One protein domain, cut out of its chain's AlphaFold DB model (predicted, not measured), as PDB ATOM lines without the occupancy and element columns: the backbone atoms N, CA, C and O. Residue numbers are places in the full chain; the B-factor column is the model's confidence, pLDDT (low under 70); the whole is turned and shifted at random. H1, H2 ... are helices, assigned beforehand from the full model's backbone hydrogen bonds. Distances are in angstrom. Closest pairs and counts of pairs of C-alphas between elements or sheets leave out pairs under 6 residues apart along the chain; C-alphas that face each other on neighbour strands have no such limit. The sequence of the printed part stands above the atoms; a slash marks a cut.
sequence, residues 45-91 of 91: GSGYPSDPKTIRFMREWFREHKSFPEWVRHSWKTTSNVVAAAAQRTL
ATOM      1  N   GLY A  45       7.238  24.118  29.966       96.25
ATOM      2  CA  GLY A  45       8.469  24.196  30.745       96.25
ATOM      3  C   GLY A  45       8.617  23.052  31.752       96.25
ATOM      4  O   GLY A  45       8.096  21.953  31.595       96.25
ATOM      5  N   SER A  46       9.366  23.307  32.817       95.06
ATOM      6  CA  SER A  46       9.754  22.306  33.818       95.06
ATOM      7  C   SER A  46       8.646  21.912  34.804       95.06
ATOM      8  O   SER A  46       8.787  20.910  35.520       95.06
ATOM      9  N   GLY A  47       7.577  22.709  34.884       95.69
ATOM     10  CA  GLY A  47       6.518  22.588  35.887       95.69
ATOM     11  C   GLY A  47       6.852  23.257  37.228       95.69
ATOM     12  O   GLY A  47       6.072  23.135  38.172       95.69
ATOM     13  N   TYR A  48       7.990  23.955  37.337       96.50
ATOM     14  CA  TYR A  48       8.384  24.670  38.554       96.50
ATOM     15  C   TYR A  48       8.068  26.171  38.489       96.50
ATOM     16  O   TYR A  48       8.163  26.776  37.423       96.50
ATOM     17  N   PRO A  49       7.787  26.827  39.632       96.12
ATOM     18  CA  PRO A  49       7.510  28.263  39.673       96.12
ATOM     19  C   PRO A  49       8.703  29.139  39.281       96.12
ATOM     20  O   PRO A  49       8.519  30.288  38.895       96.12
ATOM     21  N   SER A  50       9.922  28.612  39.414       96.62
ATOM     22  CA  SER A  50      11.158  29.290  39.025       96.62
ATOM     23  C   SER A  50      11.381  29.314  37.516       96.62
ATOM     24  O   SER A  50      12.277  30.013  37.058       96.62
ATOM     25  N   ASP A  51      10.606  28.550  36.745       97.88
ATOM     26  CA  ASP A  51      10.712  28.510  35.294       97.88
ATOM     27  C   ASP A  51       9.762  29.535  34.654       97.88
ATOM     28  O   ASP A  51       8.535  29.384  34.735       97.88
ATOM     29  N   PRO A  52      10.295  30.563  33.968       97.44
ATOM     30  CA  PRO A  52       9.474  31.563  33.299       97.44
ATOM     31  C   PRO A  52       8.515  30.972  32.259       97.44
ATOM     32  O   PRO A  52       7.428  31.523  32.066       97.44
ATOM     33  N   LYS A  53       8.870  29.851  31.608       97.44
ATOM     34  CA  LYS A  53       7.983  29.174  30.649       97.44
ATOM     35  C   LYS A  53       6.747  28.615  31.344       97.44
ATOM     36  O   LYS A  53       5.643  28.833  30.857       97.44
ATOM     37  N   THR A  54       6.920  27.972  32.501       97.69
ATOM     38  CA  THR A  54       5.807  27.432  33.294       97.69
ATOM     39  C   THR A  54       4.883  28.536  33.780       97.69
ATOM     40  O   THR A  54       3.667  28.422  33.645       97.69
ATOM     41  N   ILE A  55       5.434  29.647  34.273       97.62
ATOM     42  CA  ILE A  55       4.613  30.787  34.703       97.62
ATOM     43  C   ILE A  55       3.823  31.387  33.535       97.62
ATOM     44  O   ILE A  55       2.642  31.700  33.692       97.62
ATOM     45  N   ARG A  56       4.457  31.548  32.367       97.44
ATOM     46  CA  ARG A  56       3.785  32.047  31.164       97.44
ATOM     47  C   ARG A  56       2.655  31.110  30.737       97.44
ATOM     48  O   ARG A  56       1.526  31.577  30.616       97.44
ATOM     49  N   PHE A  57       2.942  29.815  30.623       97.44
ATOM     50  CA  PHE A  57       1.956  28.794  30.282       97.44
ATOM     51  C   PHE A  57       0.750  28.836  31.229       97.44
ATOM     52  O   PHE A  57      -0.388  28.896  30.778       97.44
ATOM     53  N   MET A  58       0.975  28.902  32.549       97.56
ATOM     54  CA  MET A  58      -0.123  28.973  33.521       97.56
ATOM     55  C   MET A  58      -0.993  30.223  33.342       97.56
ATOM     56  O   MET A  58      -2.216  30.145  33.447       97.56
ATOM     57  N   ARG A  59      -0.385  31.386  33.078       96.75
ATOM     58  CA  ARG A  59      -1.125  32.637  32.843       96.75
ATOM     59  C   ARG A  59      -1.944  32.583  31.558       96.75
ATOM     60  O   ARG A  59      -3.083  33.040  31.551       96.75
ATOM     61  N   GLU A  60      -1.364  32.052  30.488       96.19
ATOM     62  CA  GLU A  60      -2.020  31.915  29.186       96.19
ATOM     63  C   GLU A  60      -3.179  30.923  29.260       96.19
ATOM     64  O   GLU A  60      -4.299  31.289  28.905       96.19
ATOM     65  N   TRP A  61      -2.939  29.745  29.842       97.00
ATOM     66  CA  TRP A  61      -3.963  28.730  30.060       97.00
ATOM     67  C   TRP A  61      -5.150  29.297  30.834       97.00
ATOM     68  O   TRP A  61      -6.290  29.187  30.391       97.00
ATOM     69  N   PHE A  62      -4.895  29.949  31.973       96.69
ATOM     70  CA  PHE A  62      -5.962  30.520  32.791       96.69
ATOM     71  C   PHE A  62      -6.695  31.661  32.078       96.69
ATOM     72  O   PHE A  62      -7.906  31.811  32.223       96.69
ATOM     73  N   ARG A  63      -5.992  32.472  31.278       95.06
ATOM     74  CA  ARG A  63      -6.622  33.536  30.487       95.06
ATOM     75  C   ARG A  63      -7.623  32.968  29.480       95.06
ATOM     76  O   ARG A  63      -8.679  33.580  29.316       95.06
ATOM     77  N   GLU A  64      -7.285  31.854  28.844       95.31
ATOM     78  CA  GLU A  64      -8.095  31.180  27.825       95.31
ATOM     79  C   GLU A  64      -9.235  30.352  28.437       95.31
ATOM     80  O   GLU A  64     -10.389  30.524  28.059       95.31
ATOM     81  N   HIS A  65      -8.942  29.535  29.450       95.44
ATOM     82  CA  HIS A  65      -9.871  28.534  29.992       95.44
ATOM     83  C   HIS A  65     -10.594  28.976  31.273       95.44
ATOM     84  O   HIS A  65     -11.475  28.270  31.763       95.44
ATOM     85  N   LYS A  66     -10.189  30.109  31.869       94.75
ATOM     86  CA  LYS A  66     -10.706  30.668  33.140       94.75
ATOM     87  C   LYS A  66     -10.645  29.724  34.347       94.75
ATOM     88  O   LYS A  66     -11.215  30.007  35.396       94.75
ATOM     89  N   SER A  67      -9.939  28.611  34.209       95.44
ATOM     90  CA  SER A  67      -9.783  27.559  35.205       95.44
ATOM     91  C   SER A  67      -8.497  26.784  34.929       95.44
ATOM     92  O   SER A  67      -7.903  26.899  33.852       95.44
ATOM     93  N   PHE A  68      -8.040  26.019  35.917       97.00
ATOM     94  CA  PHE A  68      -6.915  25.103  35.762       97.00
ATOM     95  C   PHE A  68      -7.400  23.649  35.745       97.00
ATOM     96  O   PHE A  68      -8.326  23.316  36.487       97.00
ATOM     97  N   PRO A  69      -6.763  22.774  34.950       95.19
ATOM     98  CA  PRO A  69      -7.096  21.358  34.887       95.19
ATOM     99  C   PRO A  69      -6.629  20.622  36.151       95.19
ATOM    100  O   PRO A  69      -5.844  21.146  36.944       95.19
ATOM    101  N   GLU A  70      -7.088  19.385  36.338       95.06
ATOM    102  CA  GLU A  70      -6.841  18.606  37.563       95.06
ATOM    103  C   GLU A  70      -5.360  18.315  37.835       95.06
ATOM    104  O   GLU A  70      -4.938  18.227  38.988       95.06
ATOM    105  N   TRP A  71      -4.543  18.202  36.786       94.62
ATOM    106  CA  TRP A  71      -3.106  17.958  36.927       94.62
ATOM    107  C   TRP A  71      -2.327  19.189  37.421       94.62
ATOM    108  O   TRP A  71      -1.164  19.065  37.818       94.62
ATOM    109  N   VAL A  72      -2.949  20.374  37.452       97.06
ATOM    110  CA  VAL A  72      -2.383  21.557  38.111       97.06
ATOM    111  C   VAL A  72      -2.678  21.503  39.604       97.06
ATOM    112  O   VAL A  72      -3.791  21.251  40.054       97.06
ATOM    113  N   ARG A  73      -1.669  21.817  40.415       97.31
ATOM    114  CA  ARG A  73      -1.829  21.890  41.869       97.31
ATOM    115  C   ARG A  73      -2.527  23.188  42.262       97.31
ATOM    116  O   ARG A  73      -1.900  24.244  42.325       97.31
ATOM    117  N   HIS A  74      -3.814  23.109  42.576       96.31
ATOM    118  CA  HIS A  74      -4.637  24.275  42.933       96.31
ATOM    119  C   HIS A  74      -4.214  24.958  44.240       96.31
ATOM    120  O   HIS A  74      -4.319  26.174  44.367       96.31
ATOM    121  N   SER A  75      -3.658  24.198  45.186       96.69
ATOM    122  CA  SER A  75      -3.175  24.717  46.473       96.69
ATOM    123  C   SER A  75      -1.836  25.457  46.391       96.69
ATOM    124  O   SER A  75      -1.375  26.019  47.384       96.69
ATOM    125  N   TRP A  76      -1.166  25.440  45.236       97.31
ATOM    126  CA  TRP A  76       0.131  26.091  45.091       97.31
ATOM    127  C   TRP A  76      -0.011  27.606  45.007       97.31
ATOM    128  O   TRP A  76      -0.848  28.129  44.275       97.31
ATOM    129  N   LYS A  77       0.896  28.320  45.688       97.06
ATOM    130  CA  LYS A  77       0.923  29.789  45.693       97.06
ATOM    131  C   LYS A  77       0.987  30.368  44.280       97.06
ATOM    132  O   LYS A  77       0.354  31.383  44.013       97.06
ATOM    133  N   THR A  78       1.701  29.707  43.369       96.94
ATOM    134  CA  THR A  78       1.752  30.067  41.947       96.94
ATOM    135  C   THR A  78       0.366  30.105  41.315       96.94
ATOM    136  O   THR A  78       0.013  31.111  40.708       96.94
ATOM    137  N   THR A  79      -0.434  29.053  41.506       97.00
ATOM    138  CA  THR A  79      -1.810  28.953  41.007       97.00
ATOM    139  C   THR A  79      -2.663  30.087  41.566       97.00
ATOM    140  O   THR A  79      -3.228  30.862  40.797       97.00
ATOM    141  N   SER A  80      -2.676  30.269  42.892       96.06
ATOM    142  CA  SER A  80      -3.448  31.343  43.535       96.06
ATOM    143  C   SER A  80      -3.027  32.738  43.059       96.06
ATOM    144  O   SER A  80      -3.881  33.592  42.835       96.06
ATOM    145  N   ASN A  81      -1.727  32.975  42.858       96.19
ATOM    146  CA  ASN A  81      -1.213  34.251  42.358       96.19
ATOM    147  C   ASN A  81      -1.659  34.527  40.915       96.19
ATOM    148  O   ASN A  81      -1.962  35.672  40.588       96.19
ATOM    149  N   VAL A  82      -1.702  33.506  40.049       96.12
ATOM    150  CA  VAL A  82      -2.191  33.664  38.668       96.12
ATOM    151  C   VAL A  82      -3.675  34.033  38.662       96.12
ATOM    152  O   VAL A  82      -4.054  34.976  37.970       96.12
ATOM    153  N   VAL A  83      -4.491  33.351  39.472       95.12
ATOM    154  CA  VAL A  83      -5.927  33.650  39.609       95.12
ATOM    155  C   VAL A  83      -6.145  35.070  40.139       95.12
ATOM    156  O   VAL A  83      -6.898  35.842  39.547       95.12
ATOM    157  N   ALA A  84      -5.448  35.450  41.215       93.88
ATOM    158  CA  ALA A  84      -5.573  36.778  41.818       93.88
ATOM    159  C   ALA A  84      -5.172  37.905  40.849       93.88
ATOM    160  O   ALA A  84      -5.882  38.901  40.732       93.88
ATOM    161  N   ALA A  85      -4.073  37.728  40.105       91.62
ATOM    162  CA  ALA A  85      -3.617  38.709  39.121       91.62
ATOM    163  C   ALA A  85      -4.604  38.883  37.952       91.62
ATOM    164  O   ALA A  85      -4.711  39.971  37.387       91.62
ATOM    165  N   ALA A  86      -5.334  37.827  37.579       87.50
ATOM    166  CA  ALA A  86      -6.378  37.912  36.563       87.50
ATOM    167  C   ALA A  86      -7.616  38.676  37.069       87.50
ATOM    168  O   ALA A  86      -8.182  39.471  36.323       87.50
ATOM    169  N   ALA A  87      -8.001  38.485  38.337       80.69
ATOM    170  CA  ALA A  87      -9.134  39.184  38.946       80.69
ATOM    171  C   ALA A  87      -8.896  40.703  39.065       80.69
ATOM    172  O   ALA A  87      -9.779  41.490  38.741       80.69
ATOM    173  N   GLN A  88      -7.682  41.120  39.444       72.44
ATOM    174  CA  GLN A  88      -7.321  42.539  39.602       72.44
ATOM    175  C   GLN A  88      -7.370  43.350  38.299       72.44
ATOM    176  O   GLN A  88      -7.519  44.561  38.351       72.44
ATOM    177  N   ARG A  89      -7.246  42.703  37.135       63.16
ATOM    178  CA  ARG A  89      -7.302  43.357  35.814       63.16
ATOM    179  C   ARG A  89      -8.716  43.658  35.312       63.16
ATOM    180  O   ARG A  89      -8.850  44.247  34.247       63.16
ATOM    181  N   THR A  90      -9.738  43.187  36.022       58.88
ATOM    182  CA  THR A  90     -11.150  43.378  35.649       58.88
ATOM    183  C   THR A  90     -11.781  44.568  36.398       58.88
ATOM    184  O   THR A  90     -12.956  44.853  36.197       58.88
ATOM    185  N   LEU A  91     -11.001  45.257  37.243       45.69
ATOM    186  CA  LEU A  91     -11.326  46.528  37.905       45.69
ATOM    187  C   LEU A  91     -10.631  47.682  37.177       45.69
ATOM    188  O   LEU A  91     -11.238  48.771  37.123       45.69
TER     189      LEU A  91
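What this domain is: This is residues 45 to 91 of the 91 residues of the protein "Ribonuclease" of ANME-2 cluster archaeon (UniProt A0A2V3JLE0). Two helices, H1 and then H2, cross near their middles as an X, running the same way, and the long loop of residues 66 to 76 leads from the end of H1 back to the beginning of H2. Residues 45 to 51 lead into H1, and residues 89 to 91 are a tail after H2. The printed part has 47 residues with two named helices and no named strand, and its class is all helix. It is compact, with a radius of gyration of the C-alphas of 10.2 A, and only just elongated, spanning 32 by 21 by 19 A.

How they stand to each other: Look first at H1, residues 52 to 65, and then at H2, residues 77 to 88: they touch, and their closest C-alphas, those of Arg 59 and Val 82, are 6.0 A apart. Their lines stand at a steep tilt of 50 degrees. In both helices every O i to N i+4 pair is within hydrogen-bond range.

Where its parts are: Find C-alpha 52 at (9.474, 31.563, 33.299); from there H1 runs 19.9 A to C-alpha 65. H2 runs 16.4 A from C-alpha 77 to C-alpha 88 at (-7.321, 42.539, 39.602).

The domain as a whole: The C-alphas farthest apart, those of Ser 46 and Leu 91, are 32.4 A apart. The printed part has no cut, and the link from H1 to H2 is long, with 11 residues. In the B-factor column, residues 89 to 91 are under 70.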